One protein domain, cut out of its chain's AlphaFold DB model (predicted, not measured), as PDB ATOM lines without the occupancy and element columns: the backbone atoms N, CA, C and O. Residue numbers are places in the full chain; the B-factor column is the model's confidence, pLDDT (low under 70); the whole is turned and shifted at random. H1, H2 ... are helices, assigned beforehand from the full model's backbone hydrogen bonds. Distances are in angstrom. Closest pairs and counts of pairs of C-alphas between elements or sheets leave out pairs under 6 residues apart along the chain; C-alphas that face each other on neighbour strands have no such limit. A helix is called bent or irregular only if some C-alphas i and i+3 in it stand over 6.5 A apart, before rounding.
ATOM      1  N   SER A  11      22.577 -41.418 -26.649       82.12
ATOM      2  CA  SER A  11      21.898 -42.470 -27.417       82.12
ATOM      3  C   SER A  11      22.154 -42.280 -28.911       82.12
ATOM      4  O   SER A  11      22.446 -41.170 -29.371       82.12
ATOM      5  N   ARG A  12      21.998 -43.349 -29.698       84.19
ATOM      6  CA  ARG A  12      22.207 -43.276 -31.148       84.19
ATOM      7  C   ARG A  12      21.273 -42.258 -31.809       84.19
ATOM      8  O   ARG A  12      21.681 -41.541 -32.717       84.19
ATOM      9  N   GLU A  13      20.035 -42.167 -31.337       88.56
ATOM     10  CA  GLU A  13      19.041 -41.199 -31.799       88.56
ATOM     11  C   GLU A  13      19.480 -39.764 -31.502       88.56
ATOM     12  O   GLU A  13      19.384 -38.907 -32.377       88.56
ATOM     13  N   ALA A  14      20.028 -39.510 -30.309       86.81
ATOM     14  CA  ALA A  14      20.541 -38.200 -29.926       86.81
ATOM     15  C   ALA A  14      21.757 -37.788 -30.774       86.81
ATOM     16  O   ALA A  14      21.845 -36.639 -31.211       86.81
ATOM     17  N   GLU A  15      22.671 -38.718 -31.072       86.19
ATOM     18  CA  GLU A  15      23.799 -38.466 -31.981       86.19
ATOM     19  C   GLU A  15      23.324 -38.077 -33.386       86.19
ATOM     20  O   GLU A  15      23.801 -37.089 -33.952       86.19
ATOM     21  N   ILE A  16      22.366 -38.832 -33.938       92.12
ATOM     22  CA  ILE A  16      21.788 -38.559 -35.259       92.12
ATOM     23  C   ILE A  16      21.054 -37.216 -35.244       92.12
ATOM     24  O   ILE A  16      21.228 -36.420 -36.163       92.12
ATOM     25  N   ALA A  17      20.283 -36.920 -34.196       92.81
ATOM     26  CA  ALA A  17      19.568 -35.657 -34.059       92.81
ATOM     27  C   ALA A  17      20.522 -34.451 -34.073       92.81
ATOM     28  O   ALA A  17      20.284 -33.477 -34.788       92.81
ATOM     29  N   ILE A  18      21.642 -34.527 -33.345       90.50
ATOM     30  CA  ILE A  18      22.670 -33.478 -33.370       90.50
ATOM     31  C   ILE A  18      23.319 -33.389 -34.755       90.50
ATOM     32  O   ILE A  18      23.533 -32.281 -35.246       90.50
ATOM     33  N   ALA A  19      23.633 -34.519 -35.393       90.44
ATOM     34  CA  ALA A  19      24.224 -34.533 -36.729       90.44
ATOM     35  C   ALA A  19      23.311 -33.854 -37.765       90.44
ATOM     36  O   ALA A  19      23.770 -32.967 -38.480       90.44
ATOM     37  N   LEU A  20      22.015 -34.178 -37.769       94.06
ATOM     38  CA  LEU A  20      21.003 -33.538 -38.619       94.06
ATOM     39  C   LEU A  20      20.864 -32.039 -38.327       94.06
ATOM     40  O   LEU A  20      20.711 -31.235 -39.244       94.06
ATOM     41  N   PHE A  21      20.956 -31.634 -37.056       93.19
ATOM     42  CA  PHE A  21      20.908 -30.217 -36.686       93.19
ATOM     43  C   PHE A  21      22.132 -29.455 -37.214       93.19
ATOM     44  O   PHE A  21      22.024 -28.306 -37.640       93.19
ATOM     45  N   ARG A  22      23.312 -30.087 -37.192       89.94
ATOM     46  CA  ARG A  22      24.549 -29.526 -37.760       89.94
ATOM     47  C   ARG A  22      24.481 -29.445 -39.280       89.94
ATOM     48  O   ARG A  22      24.856 -28.412 -39.822       89.94
ATOM     49  N   GLU A  23      23.964 -30.487 -39.928       92.00
ATOM     50  CA  GLU A  23      23.698 -30.514 -41.369       92.00
ATOM     51  C   GLU A  23      22.795 -29.338 -41.760       92.00
ATOM     52  O   GLU A  23      23.196 -28.508 -42.571       92.00
ATOM     53  N   ALA A  24      21.639 -29.193 -41.104       93.00
ATOM     54  CA  ALA A  24      20.700 -28.100 -41.350       93.00
ATOM     55  C   ALA A  24      21.346 -26.711 -41.217       93.00
ATOM     56  O   ALA A  24      21.071 -25.817 -42.007       93.00
ATOM     57  N   LYS A  25      22.255 -26.538 -40.251       89.31
ATOM     58  CA  LYS A  25      23.006 -25.288 -40.060       89.31
ATOM     59  C   LYS A  25      24.079 -25.019 -41.107       89.31
ATOM     60  O   LYS A  25      24.472 -23.867 -41.255       89.31
ATOM     61  N   SER A  26      24.590 -26.060 -41.753       87.19
ATOM     62  CA  SER A  26      25.605 -25.950 -42.804       87.19
ATOM     63  C   SER A  26      25.017 -25.776 -44.203       87.19
ATOM     64  O   SER A  26      25.763 -25.519 -45.140       87.19
ATOM     65  N   LEU A  27      23.702 -25.946 -44.355       88.69
ATOM     66  CA  LEU A  27      23.014 -25.804 -45.630       88.69
ATOM     67  C   LEU A  27      22.711 -24.328 -45.915       88.69
ATOM     68  O   LEU A  27      22.109 -23.635 -45.098       88.69
ATOM     69  N   ASP A  28      23.069 -23.877 -47.117       80.62
ATOM     70  CA  ASP A  28      22.885 -22.485 -47.562       80.62
ATOM     71  C   ASP A  28      21.452 -22.160 -48.026       80.62
ATOM     72  O   ASP A  28      21.137 -21.019 -48.364       80.62
ATOM     73  N   ARG A  29      20.566 -23.160 -48.102       83.12
ATOM     74  CA  ARG A  29      19.211 -23.015 -48.655       83.12
ATOM     75  C   ARG A  29      18.162 -23.469 -47.645       83.12
ATOM     76  O   ARG A  29      18.069 -24.662 -47.344       83.12
ATOM     77  N   SER A  30      17.304 -22.535 -47.231       84.88
ATOM     78  CA  SER A  30      16.241 -22.751 -46.240       84.88
ATOM     79  C   SER A  30      15.349 -23.975 -46.486       84.88
ATOM     80  O   SER A  30      15.080 -24.675 -45.513       84.88
ATOM     81  N   PRO A  31      14.928 -24.330 -47.721       85.69
ATOM     82  CA  PRO A  31      14.126 -25.537 -47.939       85.69
ATOM     83  C   PRO A  31      14.830 -26.818 -47.462       85.69
ATOM     84  O   PRO A  31      14.231 -27.653 -46.783       85.69
ATOM     85  N   TYR A  32      16.125 -26.971 -47.754       86.88
ATOM     86  CA  TYR A  32      16.876 -28.156 -47.334       86.88
ATOM     87  C   TYR A  32      17.172 -28.130 -45.831       86.88
ATOM     88  O   TYR A  32      17.038 -29.163 -45.170       86.88
ATOM     89  N   SER A  33      17.491 -26.958 -45.273       90.69
ATOM     90  CA  SER A  33      17.677 -26.777 -43.828       90.69
ATOM     91  C   SER A  33      16.415 -27.165 -43.052       90.69
ATOM     92  O   SER A  33      16.485 -27.950 -42.105       90.69
ATOM     93  N   LEU A  34      15.245 -26.708 -43.513       90.56
ATOM     94  CA  LEU A  34      13.928 -27.054 -42.973       90.56
ATOM     95  C   LEU A  34      13.683 -28.564 -42.955       90.56
ATOM     96  O   LEU A  34      13.283 -29.105 -41.922       90.56
ATOM     97  N   LEU A  35      13.949 -29.262 -44.064       89.25
ATOM     98  CA  LEU A  35      13.805 -30.719 -44.116       89.25
ATOM     99  C   LEU A  35      14.716 -31.411 -43.101       89.25
ATOM    100  O   LEU A  35      14.279 -32.350 -42.432       89.25
ATOM    101  N   SER A  36      15.958 -30.952 -42.954       92.31
ATOM    102  CA  SER A  36      16.897 -31.526 -41.990       92.31
ATOM    103  C   SER A  36      16.487 -31.258 -40.536       92.31
ATOM    104  O   SER A  36      16.562 -32.177 -39.720       92.31
ATOM    105  N   TYR A  37      15.921 -30.087 -40.215       93.62
ATOM    106  CA  TYR A  37      15.310 -29.851 -38.901       93.62
ATOM    107  C   TYR A  37      14.073 -30.733 -38.658       93.62
ATOM    108  O   TYR A  37      13.931 -31.323 -37.589       93.62
ATOM    109  N   LEU A  38      13.198 -30.899 -39.652       90.12
ATOM    110  CA  LEU A  38      12.003 -31.745 -39.539       90.12
ATOM    111  C   LEU A  38      12.349 -33.230 -39.364       90.12
ATOM    112  O   LEU A  38      11.651 -33.937 -38.638       90.12
ATOM    113  N   LYS A  39      13.448 -33.715 -39.963       91.56
ATOM    114  CA  LYS A  39      13.943 -35.085 -39.731       91.56
ATOM    115  C   LYS A  39      14.212 -35.355 -38.248       91.56
ATOM    116  O   LYS A  39      13.979 -36.473 -37.808       91.56
ATOM    117  N   ILE A  40      14.633 -34.355 -37.471       93.62
ATOM    118  CA  ILE A  40      14.858 -34.495 -36.022       93.62
ATOM    119  C   ILE A  40      13.540 -34.772 -35.296       93.62
ATOM    120  O   ILE A  40      13.477 -35.659 -34.452       93.62
ATOM    121  N   ILE A  41      12.467 -34.069 -35.667       90.94
ATOM    122  CA  ILE A  41      11.124 -34.317 -35.125       90.94
ATOM    123  C   ILE A  41      10.635 -35.719 -35.544       90.94
ATOM    124  O   ILE A  41      10.048 -36.435 -34.735       90.94
ATOM    125  N   ASN A  42      10.948 -36.154 -36.773       89.44
ATOM    126  CA  ASN A  42      10.609 -37.496 -37.271       89.44
ATOM    127  C   ASN A  42      11.296 -38.636 -36.503       89.44
ATOM    128  O   ASN A  42      10.791 -39.758 -36.536       89.44
ATOM    129  N   LEU A  43      12.452 -38.385 -35.871       89.19
ATOM    130  CA  LEU A  43      13.128 -39.388 -35.040       89.19
ATOM    131  C   LEU A  43      12.305 -39.729 -33.795       89.19
ATOM    132  O   LEU A  43      12.342 -40.871 -33.350       89.19
ATOM    133  N   LEU A  44      11.567 -38.753 -33.254       86.12
ATOM    134  CA  LEU A  44      10.711 -38.942 -32.086       86.12
ATOM    135  C   LEU A  44       9.366 -39.568 -32.468       86.12
ATOM    136  O   LEU A  44       8.940 -40.547 -31.867       86.12
ATOM    137  N   GLU A  45       8.703 -39.002 -33.477       84.19
ATOM    138  CA  GLU A  45       7.342 -39.378 -33.856       84.19
ATOM    139  C   GLU A  45       7.204 -39.554 -35.370       84.19
ATOM    140  O   GLU A  45       7.492 -38.658 -36.174       84.19
ATOM    141  N   LYS A  46       6.697 -40.723 -35.776       76.81
ATOM    142  CA  LYS A  46       6.473 -41.046 -37.189       76.81
ATOM    143  C   LYS A  46       5.124 -40.503 -37.664       76.81
ATOM    144  O   LYS A  46       4.109 -40.581 -36.979       76.81
ATOM    145  N   GLY A  47       5.100 -40.020 -38.905       71.94
ATOM    146  CA  GLY A  47       3.874 -39.570 -39.565       71.94
ATOM    147  C   GLY A  47       3.367 -38.195 -39.110       71.94
ATOM    148  O   GLY A  47       3.890 -37.564 -38.195       71.94
ATOM    149  N   ASN A  48       2.344 -37.697 -39.807       74.81
ATOM    150  CA  ASN A  48       1.908 -36.301 -39.690       74.81
ATOM    151  C   ASN A  48       1.217 -35.991 -38.352       74.81
ATOM    152  O   ASN A  48       1.406 -34.914 -37.795       74.81
ATOM    153  N   SER A  49       0.444 -36.941 -37.818       79.31
ATOM    154  CA  SER A  49      -0.288 -36.766 -36.556       79.31
ATOM    155  C   SER A  49       0.653 -36.632 -35.353       79.31
ATOM    156  O   SER A  49       0.479 -35.731 -34.534       79.31
ATOM    157  N   GLY A  50       1.690 -37.475 -35.272       82.62
ATOM    158  CA  GLY A  50       2.674 -37.424 -34.189       82.62
ATOM    159  C   GLY A  50       3.467 -36.116 -34.192       82.62
ATOM    160  O   GLY A  50       3.567 -35.443 -33.172       82.62
ATOM    161  N   GLN A  51       3.917 -35.665 -35.362       83.44
ATOM    162  CA  GLN A  51       4.659 -34.404 -35.475       83.44
ATOM    163  C   GLN A  51       3.830 -33.181 -35.116       83.44
ATOM    164  O   GLN A  51       4.324 -32.299 -34.420       83.44
ATOM    165  N   ARG A  52       2.555 -33.149 -35.521       86.12
ATOM    166  CA  ARG A  52       1.636 -32.080 -35.120       86.12
ATOM    167  C   ARG A  52       1.537 -31.974 -33.597       86.12
ATOM    168  O   ARG A  52       1.546 -30.866 -33.070       86.12
ATOM    169  N   LYS A  53       1.486 -33.110 -32.887       88.56
ATOM    170  CA  LYS A  53       1.478 -33.132 -31.414       88.56
ATOM    171  C   LYS A  53       2.776 -32.583 -30.829       88.56
ATOM    172  O   LYS A  53       2.717 -31.807 -29.883       88.56
ATOM    173  N   VAL A  54       3.927 -32.948 -31.396       88.62
ATOM    174  CA  VAL A  54       5.236 -32.446 -30.944       88.62
ATOM    175  C   VAL A  54       5.349 -30.936 -31.152       88.62
ATOM    176  O   VAL A  54       5.756 -30.224 -30.239       88.62
ATOM    177  N   ILE A  55       4.929 -30.434 -32.316       90.38
ATOM    178  CA  ILE A  55       4.892 -28.994 -32.601       90.38
ATOM    179  C   ILE A  55       3.985 -28.294 -31.584       90.38
ATOM    180  O   ILE A  55       4.434 -27.388 -30.889       90.38
ATOM    181  N   ALA A  56       2.744 -28.760 -31.421       91.62
ATOM    182  CA  ALA A  56       1.793 -28.173 -30.479       91.62
ATOM    183  C   ALA A  56       2.308 -28.162 -29.028       91.62
ATOM    184  O   ALA A  56       2.092 -27.186 -28.316       91.62
ATOM    185  N   LYS A  57       3.019 -29.216 -28.605       93.56
ATOM    186  CA  LYS A  57       3.633 -29.320 -27.274       93.56
ATOM    187  C   LYS A  57       4.661 -28.213 -27.026       93.56
ATOM    188  O   LYS A  57       4.668 -27.641 -25.942       93.56
ATOM    189  N   TYR A  58       5.512 -27.920 -28.011       94.31
ATOM    190  CA  TYR A  58       6.686 -27.059 -27.830       94.31
ATOM    191  C   TYR A  58       6.533 -25.622 -28.328       94.31
ATOM    192  O   TYR A  58       7.394 -24.798 -28.030       94.31
ATOM    193  N   LEU A  59       5.447 -25.288 -29.029       91.50
ATOM    194  CA  LEU A  59       5.199 -23.929 -29.528       91.50
ATOM    195  C   LEU A  59       5.298 -22.852 -28.436       91.50
ATOM    196  O   LEU A  59       5.928 -21.822 -28.652       91.50
ATOM    197  N   ASN A  60       4.748 -23.115 -27.248       90.38
ATOM    198  CA  ASN A  60       4.761 -22.162 -26.132       90.38
ATOM    199  C   ASN A  60       6.122 -22.061 -25.413       90.38
ATOM    200  O   ASN A  60       6.298 -21.200 -24.558       90.38
ATOM    201  N   GLU A  61       7.078 -22.943 -25.726       93.12
ATOM    202  CA  GLU A  61       8.444 -22.910 -25.183       93.12
ATOM    203  C   GLU A  61       9.435 -22.190 -26.117       93.12
ATOM    204  O   GLU A  61      10.611 -22.037 -25.770       93.12
ATOM    205  N   ILE A  62       8.990 -21.744 -27.299       93.56
ATOM    206  CA  ILE A  62       9.834 -21.020 -28.254       93.56
ATOM    207  C   ILE A  62      10.286 -19.697 -27.633       93.56
ATOM    208  O   ILE A  62       9.482 -18.868 -27.217       93.56
ATOM    209  N   SER A  63      11.603 -19.504 -27.592       92.00
ATOM    210  CA  SER A  63      12.232 -18.323 -26.986       92.00
ATOM    211  C   SER A  63      13.307 -17.686 -27.869       92.00
ATOM    212  O   SER A  63      13.861 -16.647 -27.512       92.00
ATOM    213  N   GLU A  64      13.622 -18.284 -29.025       92.50
ATOM    214  CA  GLU A  64      14.584 -17.702 -29.961       92.50
ATOM    215  C   GLU A  64      13.979 -16.428 -30.584       92.50
ATOM    216  O   GLU A  64      12.867 -16.489 -31.109       92.50
ATOM    217  N   PRO A  65      14.662 -15.266 -30.529       94.06
ATOM    218  CA  PRO A  65      14.038 -13.989 -30.884       94.06
ATOM    219  C   PRO A  65      13.489 -13.882 -32.313       94.06
ATOM    220  O   PRO A  65      12.482 -13.213 -32.528       94.06
ATOM    221  N   ARG A  66      14.133 -14.515 -33.303       94.88
ATOM    222  CA  ARG A  66      13.662 -14.522 -34.697       94.88
ATOM    223  C   ARG A  66      12.441 -15.425 -34.850       94.88
ATOM    224  O   ARG A  66      11.514 -15.051 -35.560       94.88
ATOM    225  N   ALA A  67      12.417 -16.564 -34.159       95.38
ATOM    226  CA  ALA A  67      11.262 -17.451 -34.107       95.38
ATOM    227  C   ALA A  67      10.063 -16.769 -33.433       95.38
ATOM    228  O   ALA A  67       8.983 -16.755 -34.011       95.38
ATOM    229  N   VAL A  68      10.261 -16.142 -32.265       95.94
ATOM    230  CA  VAL A  68       9.212 -15.388 -31.552       95.94
ATOM    231  C   VAL A  68       8.657 -14.275 -32.435       95.94
ATOM    232  O   VAL A  68       7.455 -14.224 -32.666       95.94
ATOM    233  N   ARG A  69       9.532 -13.455 -33.031       96.44
ATOM    234  CA  ARG A  69       9.111 -12.395 -33.954       96.44
ATOM    235  C   ARG A  69       8.271 -12.942 -35.107       96.44
ATOM    236  O   ARG A  69       7.278 -12.327 -35.480       96.44
ATOM    237  N   ARG A  70       8.657 -14.083 -35.685       95.56
ATOM    238  CA  ARG A  70       7.886 -14.687 -36.772       95.56
ATOM    239  C   ARG A  70       6.527 -15.202 -36.298       95.56
ATOM    240  O   ARG A  70       5.548 -15.045 -37.017       95.56
ATOM    241  N   LEU A  71       6.455 -15.803 -35.113       94.62
ATOM    242  CA  LEU A  71       5.184 -16.223 -34.521       94.62
ATOM    243  C   LEU A  71       4.249 -15.033 -34.291       94.62
ATOM    244  O   LEU A  71       3.068 -15.130 -34.615       94.62
ATOM    245  N   ASP A  72       4.782 -13.902 -33.825       94.31
ATOM    246  CA  ASP A  72       4.014 -12.665 -33.659       94.31
ATOM    247  C   ASP A  72       3.482 -12.140 -35.005       94.31
ATOM    248  O   ASP A  72       2.333 -11.709 -35.091       94.31
ATOM    249  N   GLU A  73       4.283 -12.218 -36.077       94.25
ATOM    250  CA  GLU A  73       3.862 -11.854 -37.440       94.25
ATOM    251  C   GLU A  73       2.761 -12.773 -37.995       94.25
ATOM    252  O   GLU A  73       1.891 -12.312 -38.732       94.25
ATOM    253  N   LEU A  74       2.810 -14.071 -37.680       92.25
ATOM    254  CA  LEU A  74       1.820 -15.063 -38.119       92.25
ATOM    255  C   LEU A  74       0.507 -14.972 -37.328       92.25
ATOM    256  O   LEU A  74      -0.559 -15.298 -37.855       92.25
ATOM    257  N   GLY A  75       0.576 -14.543 -36.066       90.00
ATOM    258  CA  GLY A  75      -0.561 -14.532 -35.154       90.00
ATOM    259  C   GLY A  75      -1.082 -15.940 -34.835       90.00
ATOM    260  O   GLY A  75      -0.389 -16.947 -34.975       90.00
ATOM    261  N   THR A  76      -2.333 -16.027 -34.374       83.31
ATOM    262  CA  THR A  76      -2.924 -17.294 -33.903       83.31
ATOM    263  C   THR A  76      -3.497 -18.174 -35.012       83.31
ATOM    264  O   THR A  76      -3.533 -19.391 -34.838       83.31
ATOM    265  N   ASN A  77      -3.949 -17.576 -36.122       87.38
ATOM    266  CA  ASN A  77      -4.592 -18.276 -37.243       87.38
ATOM    267  C   ASN A  77      -4.026 -17.839 -38.611       87.38
ATOM    268  O   ASN A  77      -4.760 -17.249 -39.414       87.38
ATOM    269  N   PRO A  78      -2.736 -18.085 -38.887       86.44
ATOM    270  CA  PRO A  78      -2.165 -17.808 -40.200       86.44
ATOM    271  C   PRO A  78      -2.908 -18.594 -41.286       86.44
ATOM    272  O   PRO A  78      -3.176 -19.787 -41.136       86.44
ATOM    273  N   ASP A  79      -3.285 -17.903 -42.361       83.88
ATOM    274  CA  ASP A  79      -4.027 -18.451 -43.506       83.88
ATOM    275  C   ASP A  79      -5.316 -19.213 -43.121       83.88
ATOM    276  O   ASP A  79      -5.744 -20.146 -43.801       83.88
ATOM    277  N   GLY A  80      -5.946 -18.831 -42.002       84.62
ATOM    278  CA  GLY A  80      -7.161 -19.479 -41.495       84.62
ATOM    279  C   GLY A  80      -6.928 -20.857 -40.865       84.62
ATOM    280  O   GLY A  80      -7.890 -21.592 -40.640       84.62
ATOM    281  N   MET A  81      -5.677 -21.218 -40.568       87.19
ATOM    282  CA  MET A  81      -5.296 -22.498 -39.970       87.19
ATOM    283  C   MET A  81      -4.721 -22.308 -38.570       87.19
ATOM    284  O   MET A  81      -4.071 -21.308 -38.286       87.19
ATOM    285  N   ALA A  82      -4.889 -23.312 -37.707       89.38
ATOM    286  CA  ALA A  82      -4.172 -23.336 -36.439       89.38
ATOM    287  C   ALA A  82      -2.656 -23.390 -36.689       89.38
ATOM    288  O   ALA A  82      -2.182 -24.060 -37.608       89.38
ATOM    289  N   LEU A  83      -1.874 -22.738 -35.834       89.62
ATOM    290  CA  LEU A  83      -0.425 -22.608 -36.009       89.62
ATOM    291  C   LEU A  83       0.338 -23.946 -36.224       89.62
ATOM    292  O   LEU A  83       1.180 -23.998 -37.125       89.62
ATOM    293  N   PRO A  84       0.051 -25.060 -35.507       89.75
ATOM    294  CA  PRO A  84       0.668 -26.355 -35.816       89.75
ATOM    295  C   PRO A  84       0.341 -26.880 -37.222       89.75
ATOM    296  O   PRO A  84       1.166 -27.555 -37.837       89.75
ATOM    297  N   ASP A  85      -0.862 -26.590 -37.726       87.75
ATOM    298  CA  ASP A  85      -1.309 -27.000 -39.058       87.75
ATOM    299  C   ASP A  85      -0.644 -26.174 -40.148       87.75
ATOM    300  O   ASP A  85      -0.166 -26.738 -41.134       87.75
ATOM    301  N   TYR A  86      -0.534 -24.864 -39.925       89.94
ATOM    302  CA  TYR A  86       0.236 -23.976 -40.784       89.94
ATOM    303  C   TYR A  86       1.681 -24.454 -40.918       89.94
ATOM    304  O   TYR A  86       2.144 -24.682 -42.029       89.94
ATOM    305  N   ILE A  87       2.374 -24.711 -39.804       88.69
ATOM    306  CA  ILE A  87       3.765 -25.186 -39.824       88.69
ATOM    307  C   ILE A  87       3.899 -26.491 -40.625       88.69
ATOM    308  O   ILE A  87       4.801 -26.646 -41.451       88.69
ATOM    309  N   MET A  88       2.985 -27.439 -40.419       85.75
ATOM    310  CA  MET A  88       2.997 -28.704 -41.154       85.75
ATOM    311  C   MET A  88       2.775 -28.511 -42.660       85.75
ATOM    312  O   MET A  88       3.434 -29.170 -43.466       85.75
ATOM    313  N   ASN A  89       1.885 -27.604 -43.055       83.12
ATOM    314  CA  ASN A  89       1.555 -27.377 -44.458       83.12
ATOM    315  C   ASN A  89       2.579 -26.471 -45.161       83.12
ATOM    316  O   ASN A  89       3.190 -26.887 -46.145       83.12
ATOM    317  N   ALA A  90       2.823 -25.280 -44.619       80.94
ATOM    318  CA  ALA A  90       3.652 -24.236 -45.216       80.94
ATOM    319  C   ALA A  90       5.163 -24.518 -45.154       80.94
ATOM    320  O   ALA A  90       5.908 -23.991 -45.982       80.94
ATOM    321  N   CYS A  91       5.624 -25.360 -44.217       80.62
ATOM    322  CA  CYS A  91       7.036 -25.754 -44.119       80.62
ATOM    323  C   CYS A  91       7.270 -27.183 -44.626       80.62
ATOM    324  O   CYS A  91       8.033 -27.392 -45.566       80.62
ATOM    325  N   ARG A  92       6.627 -28.193 -44.019       74.88
ATOM    326  CA  ARG A  92       6.916 -29.598 -44.354       74.88
ATOM    327  C   ARG A  92       6.329 -30.006 -45.699       74.88
ATOM    328  O   ARG A  92       7.063 -30.529 -46.532       74.88
ATOM    329  N   HIS A  93       5.024 -29.829 -45.900       75.19
ATOM    330  CA  HIS A  93       4.380 -30.281 -47.134       75.19
ATOM    331  C   HIS A  93       4.828 -29.463 -48.346       75.19
ATOM    332  O   HIS A  93       5.133 -30.077 -49.364       75.19
ATOM    333  N   ALA A  94       4.971 -28.142 -48.189       70.62
ATOM    334  CA  ALA A  94       5.470 -27.254 -49.235       70.62
ATOM    335  C   ALA A  94       6.790 -27.727 -49.847       70.62
ATOM    336  O   ALA A  94       6.937 -27.728 -51.063       70.62
ATOM    337  N   VAL A  95       7.736 -28.161 -49.010       72.75
ATOM    338  CA  VAL A  95       9.083 -28.532 -49.459       72.75
ATOM    339  C   VAL A  95       9.208 -30.026 -49.780       72.75
ATOM    340  O   VAL A  95       9.955 -30.407 -50.678       72.75
ATOM    341  N   ALA A  96       8.507 -30.901 -49.052       64.88
ATOM    342  CA  ALA A  96       8.657 -32.352 -49.201       64.88
ATOM    343  C   ALA A  96       7.783 -32.962 -50.308       64.88
ATOM    344  O   ALA A  96       8.009 -34.111 -50.699       64.88
ATOM    345  N   HIS A  97       6.760 -32.245 -50.779       66.50
ATOM    346  CA  HIS A  97       5.795 -32.769 -51.738       66.50
ATOM    347  C   HIS A  97       5.521 -31.761 -52.855       66.50
ATOM    348  O   HIS A  97       4.962 -30.701 -52.617       66.50
ATOM    349  N   ALA A  98       5.794 -32.154 -54.100       59.62
ATOM    350  CA  ALA A  98       5.390 -31.411 -55.298       59.62
ATOM    351  C   ALA A  98       3.901 -31.632 -55.648       59.62
ATOM    352  O   ALA A  98       3.533 -31.742 -56.816       59.62
ATOM    353  N   ASN A  99       3.039 -31.799 -54.639       63.84
ATOM    354  CA  ASN A  99       1.624 -32.052 -54.875       63.84
ATOM    355  C   ASN A  99       0.881 -30.720 -55.025       63.84
ATOM    356  O   ASN A  99       0.497 -30.112 -54.025       63.84
ATOM    357  N   LEU A 100       0.685 -30.310 -56.283       61.50
ATOM    358  CA  LEU A 100      -0.006 -29.082 -56.697       61.50
ATOM    359  C   LEU A 100      -1.409 -28.929 -56.084       61.50
ATOM    360  O   LEU A 100      -1.865 -27.805 -55.896       61.50
ATOM    361  N   ASP A 101      -2.049 -30.025 -55.668       59.62
ATOM    362  CA  ASP A 101      -3.409 -30.001 -55.123       59.62
ATOM    363  C   ASP A 101      -3.481 -29.578 -53.640       59.62
ATOM    364  O   ASP A 101      -4.572 -29.403 -53.099       59.62
ATOM    365  N   LYS A 102      -2.345 -29.435 -52.936       58.03
ATOM    366  CA  LYS A 102      -2.313 -29.202 -51.474       58.03
ATOM    367  C   LYS A 102      -2.135 -27.746 -51.026       58.03
ATOM    368  O   LYS A 102      -1.920 -27.513 -49.837       58.03
ATOM    369  N   GLY A 103      -2.254 -26.766 -51.923       60.75
ATOM    370  CA  GLY A 103      -2.315 -25.328 -51.595       60.75
ATOM    371  C   GLY A 103      -1.014 -24.690 -51.083       60.75
ATOM    372  O   GLY A 103      -0.841 -23.486 -51.218       60.75
ATOM    373  N   TYR A 104      -0.074 -25.485 -50.570       68.75
ATOM    374  CA  TYR A 104       1.297 -25.084 -50.277       68.75
ATOM    375  C   TYR A 104       2.231 -25.984 -51.075       68.75
ATOM    376  O   TYR A 104       2.541 -27.096 -50.648       68.75
ATOM    377  N   VAL A 105       2.652 -25.509 -52.244       77.19
ATOM    378  CA  VAL A 105       3.766 -26.071 -53.013       77.19
ATOM    379  C   VAL A 105       4.860 -25.025 -53.016       77.19
ATOM    380  O   VAL A 105       4.565 -23.857 -53.220       77.19
ATOM    381  N   PHE A 106       6.091 -25.434 -52.732       79.31
ATOM    382  CA  PHE A 106       7.238 -24.547 -52.838       79.31
ATOM    383  C   PHE A 106       7.671 -24.441 -54.301       79.31
ATOM    384  O   PHE A 106       8.139 -25.430 -54.872       79.31
ATOM    385  N   ASP A 107       7.541 -23.251 -54.880       83.94
ATOM    386  CA  ASP A 107       8.145 -22.918 -56.165       83.94
ATOM    387  C   ASP A 107       9.557 -22.330 -55.943       83.94
ATOM    388  O   ASP A 107       9.687 -21.232 -55.391       83.94
ATOM    389  N   PRO A 108      10.638 -23.033 -56.345       81.38
ATOM    390  CA  PRO A 108      12.004 -22.538 -56.186       81.38
ATOM    391  C   PRO A 108      12.314 -21.301 -57.038       81.38
ATOM    392  O   PRO A 108      13.329 -20.659 -56.774       81.38
ATOM    393  N   ASP A 109      11.470 -20.967 -58.018       85.88
ATOM    394  CA  ASP A 109      11.595 -19.759 -58.833       85.88
ATOM    395  C   ASP A 109      10.712 -18.604 -58.319       85.88
ATOM    396  O   ASP A 109      10.832 -17.485 -58.821       85.88
ATOM    397  N   SER A 110       9.883 -18.817 -57.282       87.44
ATOM    398  CA  SER A 110       9.092 -17.755 -56.639       87.44
ATOM    399  C   SER A 110       9.871 -17.065 -55.504       87.44
ATOM    400  O   SER A 110      10.171 -17.679 -54.470       87.44
ATOM    401  N   PRO A 111      10.158 -15.753 -55.622       87.06
ATOM    402  CA  PRO A 111      10.780 -14.982 -54.547       87.06
ATOM    403  C   PRO A 111       9.941 -14.934 -53.263       87.06
ATOM    404  O   PRO A 111      10.498 -14.882 -52.163       87.06
ATOM    405  N   GLU A 112       8.613 -14.948 -53.380       87.56
ATOM    406  CA  GLU A 112       7.678 -14.908 -52.256       87.56
ATOM    407  C   GLU A 112       7.758 -16.186 -51.421       87.56
ATOM    408  O   GLU A 112       7.866 -16.113 -50.194       87.56
ATOM    409  N   ASP A 113       7.774 -17.348 -52.077       86.62
ATOM    410  CA  ASP A 113       7.918 -18.646 -51.419       86.62
ATOM    411  C   ASP A 113       9.285 -18.789 -50.744       86.62
ATOM    412  O   ASP A 113       9.375 -19.223 -49.589       86.62
ATOM    413  N   ILE A 114      10.351 -18.353 -51.420       86.56
ATOM    414  CA  ILE A 114      11.697 -18.290 -50.840       86.56
ATOM    415  C   ILE A 114      11.697 -17.406 -49.587       86.56
ATOM    416  O   ILE A 114      12.193 -17.814 -48.533       86.56
ATOM    417  N   SER A 115      11.121 -16.204 -49.679       89.19
ATOM    418  CA  SER A 115      11.050 -15.260 -48.561       89.19
ATOM    419  C   SER A 115      10.250 -15.825 -47.389       89.19
ATOM    420  O   SER A 115      10.679 -15.698 -46.239       89.19
ATOM    421  N   ARG A 116       9.116 -16.487 -47.661       89.75
ATOM    422  CA  ARG A 116       8.288 -17.144 -46.642       89.75
ATOM    423  C   ARG A 116       9.091 -18.204 -45.894       89.75
ATOM    424  O   ARG A 116       9.167 -18.148 -44.671       89.75
ATOM    425  N   LEU A 117       9.742 -19.122 -46.611       88.75
ATOM    426  CA  LEU A 117      10.502 -20.205 -45.982       88.75
ATOM    427  C   LEU A 117      11.696 -19.697 -45.170       88.75
ATOM    428  O   LEU A 117      11.937 -20.215 -44.083       88.75
ATOM    429  N   ILE A 118      12.407 -18.666 -45.643       90.12
ATOM    430  CA  ILE A 118      13.480 -18.022 -44.864       90.12
ATOM    431  C   ILE A 118      12.932 -17.450 -43.550       90.12
ATOM    432  O   ILE A 118      13.577 -17.558 -42.506       90.12
ATOM    433  N   LYS A 119      11.746 -16.831 -43.588       92.69
ATOM    434  CA  LYS A 119      11.109 -16.259 -42.395       92.69
ATOM    435  C   LYS A 119      10.601 -17.329 -41.433       92.69
ATOM    436  O   LYS A 119      10.680 -17.112 -40.229       92.69
ATOM    437  N   ASP A 120      10.107 -18.453 -41.946       92.94
ATOM    438  CA  ASP A 120       9.560 -19.550 -41.140       92.94
ATOM    439  C   ASP A 120      10.651 -20.477 -40.565       92.94
ATOM    440  O   ASP A 120      10.455 -21.085 -39.511       92.94
ATOM    441  N   GLU A 121      11.824 -20.564 -41.206       93.12
ATOM    442  CA  GLU A 121      12.940 -21.431 -40.795       93.12
ATOM    443  C   GLU A 121      13.326 -21.328 -39.306       93.12
ATOM    444  O   GLU A 121      13.468 -22.380 -38.671       93.12
ATOM    445  N   PRO A 122      13.449 -20.130 -38.692       94.88
ATOM    446  CA  PRO A 122      13.786 -20.001 -37.276       94.88
ATOM    447  C   PRO A 122      12.822 -20.728 -36.330       94.88
ATOM    448  O   PRO A 122      13.260 -21.225 -35.292       94.88
ATOM    449  N   ILE A 123      11.532 -20.833 -36.679       95.25
ATOM    450  CA  ILE A 123      10.535 -21.550 -35.868       95.25
ATOM    451  C   ILE A 123      10.886 -23.037 -35.822       95.25
ATOM    452  O   ILE A 123      10.939 -23.640 -34.751       95.25
ATOM    453  N   ILE A 124      11.166 -23.629 -36.984       94.19
ATOM    454  CA  ILE A 124      11.458 -25.063 -37.099       94.19
ATOM    455  C   ILE A 124      12.822 -25.388 -36.500       94.19
ATOM    456  O   ILE A 124      12.972 -26.409 -35.828       94.19
ATOM    457  N   GLU A 125      13.798 -24.498 -36.682       94.81
ATOM    458  CA  GLU A 125      15.094 -24.587 -36.015       94.81
ATOM    459  C   GLU A 125      14.925 -24.657 -34.487       94.81
ATOM    460  O   GLU A 125      15.531 -25.510 -33.832       94.81
ATOM    461  N   GLU A 126      14.120 -23.765 -33.901       95.06
ATOM    462  CA  GLU A 126      13.928 -23.734 -32.450       95.06
ATOM    463  C   GLU A 126      13.137 -24.943 -31.946       95.06
ATOM    464  O   GLU A 126      13.536 -25.548 -30.953       95.06
ATOM    465  N   LEU A 127      12.097 -25.378 -32.663       94.75
ATOM    466  CA  LEU A 127      11.369 -26.611 -32.342       94.75
ATOM    467  C   LEU A 127      12.289 -27.838 -32.358       94.75
ATOM    468  O   LEU A 127      12.268 -28.639 -31.424       94.75
ATOM    469  N   ALA A 128      13.143 -27.974 -33.375       94.50
ATOM    470  CA  ALA A 128      14.129 -29.049 -33.433       94.50
ATOM    471  C   ALA A 128      15.129 -28.969 -32.268       94.50
ATOM    472  O   ALA A 128      15.488 -29.992 -31.680       94.50
ATOM    473  N   SER A 129      15.548 -27.756 -31.888       93.81
ATOM    474  CA  SER A 129      16.408 -27.546 -30.722       93.81
ATOM    475  C   SER A 129      15.718 -27.953 -29.414       93.81
ATOM    476  O   SER A 129      16.349 -28.605 -28.581       93.81
ATOM    477  N   LEU A 130      14.434 -27.628 -29.239       93.38
ATOM    478  CA  LEU A 130      13.634 -28.022 -28.077       93.38
ATOM    479  C   LEU A 130      13.461 -29.541 -27.997       93.38
ATOM    480  O   LEU A 130      13.685 -30.105 -26.929       93.38
ATOM    481  N   VAL A 131      13.176 -30.220 -29.113       93.50
ATOM    482  CA  VAL A 131      13.109 -31.693 -29.162       93.50
ATOM    483  C   VAL A 131      14.438 -32.318 -28.731       93.50
ATOM    484  O   VAL A 131      14.454 -33.186 -27.859       93.50
ATOM    485  N   ILE A 132      15.568 -31.830 -29.255       91.75
ATOM    486  CA  ILE A 132      16.901 -32.304 -28.851       91.75
ATOM    487  C   ILE A 132      17.139 -32.131 -27.348       91.75
ATOM    488  O   ILE A 132      17.657 -33.033 -26.686       91.75
ATOM    489  N   ARG A 133      16.735 -30.988 -26.791       89.25
ATOM    490  CA  ARG A 133      16.941 -30.681 -25.372       89.25
ATOM    491  C   ARG A 133      16.041 -31.488 -24.447       89.25
ATOM    492  O   ARG A 133      16.501 -31.948 -23.406       89.25
ATOM    493  N   ARG A 134      14.760 -31.614 -24.790       89.12
ATOM    494  CA  ARG A 134      13.719 -32.150 -23.904       89.12
ATOM    495  C   ARG A 134      13.546 -33.655 -24.033       89.12
ATOM    496  O   ARG A 134      13.374 -34.318 -23.020       89.12
ATOM    497  N   GLU A 135      13.613 -34.175 -25.253       91.00
ATOM    498  CA  GLU A 135      13.292 -35.576 -25.546       91.00
ATOM    499  C   GLU A 135      14.560 -36.423 -25.639       91.00
ATOM    500  O   GLU A 135      14.624 -37.515 -25.085       91.00
ATOM    501  N   PHE A 136      15.611 -35.893 -26.275       86.62
ATOM    502  CA  PHE A 136      16.905 -36.579 -26.369       86.62
ATOM    503  C   PHE A 136      17.858 -36.248 -25.210       86.62
ATOM    504  O   PHE A 136      18.974 -36.764 -25.162       86.62
ATOM    505  N   GLY A 137      17.432 -35.397 -24.268       80.88
ATOM    506  CA  GLY A 137      18.186 -35.073 -23.054       80.88
ATOM    507  C   GLY A 137      19.522 -34.369 -23.310       80.88
ATOM    508  O   GLY A 137      20.419 -34.443 -22.470       80.88
ATOM    509  N   VAL A 138      19.685 -33.709 -24.461       84.19
ATOM    510  CA  VAL A 138      20.946 -33.057 -24.834       84.19
ATOM    511  C   VAL A 138      20.914 -31.587 -24.408       84.19
ATOM    512  O   VAL A 138      20.239 -30.773 -25.045       84.19
ATOM    513  N   PRO A 139      21.663 -31.186 -23.368       76.44
ATOM    514  CA  PRO A 139      21.669 -29.800 -22.918       76.44
ATOM    515  C   PRO A 139      22.244 -28.862 -23.989       76.44
ATOM    516  O   PRO A 139      23.238 -29.169 -24.656       76.44
ATOM    517  N   SER A 140      21.645 -27.678 -24.136       74.56
ATOM    518  CA  SER A 140      22.213 -26.615 -24.972       74.56
ATOM    519  C   SER A 140      23.481 -26.027 -24.343       74.56
ATOM    520  O   SER A 140      23.766 -26.218 -23.160       74.56
ATOM    521  N   ARG A 141      24.233 -25.220 -25.103       69.69
ATOM    522  CA  ARG A 141      25.357 -24.441 -24.554       69.69
ATOM    523  C   ARG A 141      24.932 -23.565 -23.367       69.69
ATOM    524  O   ARG A 141      25.695 -23.440 -22.418       69.69
ATOM    525  N   SER A 142      23.737 -22.970 -23.422       71.62
ATOM    526  CA  SER A 142      23.217 -22.150 -22.321       71.62
ATOM    527  C   SER A 142      22.875 -23.004 -21.103       71.62
ATOM    528  O   SER A 142      23.211 -22.614 -19.990       71.62
ATOM    529  N   ASP A 143      22.281 -24.183 -21.311       70.44
ATOM    530  CA  ASP A 143      21.976 -25.114 -20.221       70.44
ATOM    531  C   ASP A 143      23.261 -25.588 -19.540       70.44
ATOM    532  O   ASP A 143      23.353 -25.503 -18.325       70.44
TER     533      ASP A 143
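What this domain is: This is residues 11 to 143 of the 326 residues of an uncharacterized protein of Agrobacterium sp. LY4 (UniProt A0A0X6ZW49). The longest helix, H6, runs nearly straight through a slight kink, and its second arm, H6b, lies side by side with the helical hairpin of H1 and H2 in a bundle of three. H3 crosses H6b, H4 packs on H6b at a steep angle, and H5 packs on H2 and H3; the loop of residues 97 to 110 joins H5 to H6a. The 133 printed residues include six named helices, H1 to H6 in chain order, and no named strand; the class is all helix. The whole is compact, with a radius of gyration of the C-alphas of 14.1 A and spans of 39 by 26 by 26 A.

Where its parts are: H6, residues 111 to 134, was assigned as one helix by its hydrogen bonds but is bent, with C-alphas 119 and 122 6.9 A apart. Its arms are H6a, residues 111 to 119, 12.2 A long, and H6b, residues 122 to 134, 18.1 A, ending at C-alpha 134 (13.719, -32.150, -23.904). H1 is residues 12 to 26, 21.2 A, beginning at C-alpha 12 (22.207, -43.276, -31.148). H2 is residues 30 to 44, 22.2 A. H3 is residues 47 to 61, 22.5 A, and irregular, with C-alphas 57 and 60 7.3 A apart. H4 is residues 65 to 74, and H5 is residues 83 to 96, 18.7 A.

How they stand to each other: H6, taken whole, is the hub. H6a and H6b stand at a shallow tilt of 30 degrees. H6b touches H2 at Ala 128 and Tyr 37, closest C-alphas 5.7 A, at a shallow tilt of 25 degrees, the same way. With residues 128 to 132 alone H6b touches H1, closest C-alphas Ile 132 and Ala 17, 6.7 A. H1 and H2 form a hairpin at 10 degrees, closest C-alphas Ala 24 and Ser 33, 4.1 A. H3 touches H6b about perpendicular, at 90 degrees, through residues 55 to 61 alone; the closest C-alphas, Tyr 58 and Leu 127, are 6.5 A apart. H4 touches H6b at a steep tilt of 59 degrees, closest C-alphas Ala 67 and Ile 123, 4.5 A. H5 touches H2 at a steep tilt of 65 degrees, closest C-alphas Val 95 and Pro 31, 6.1 A. H1 and H4 are apart. Every O i to N i+4 pair is within hydrogen-bond range in H1, H4, H6a and H6b; the counts are 8 of 11 in H2, 9 of 11 in H3 and 8 of 10 in H5.

The domain as a whole: The C-alphas farthest apart, of Asp 101 and Asp 143, are 43.4 A apart. The printed part has no cut. The link from H5 to H6 is long, 14 residues. Mean pLDDT of the printed part is 86.0; residues 96 to 104, of which 96 belongs to H5, and residue 141 are under 70.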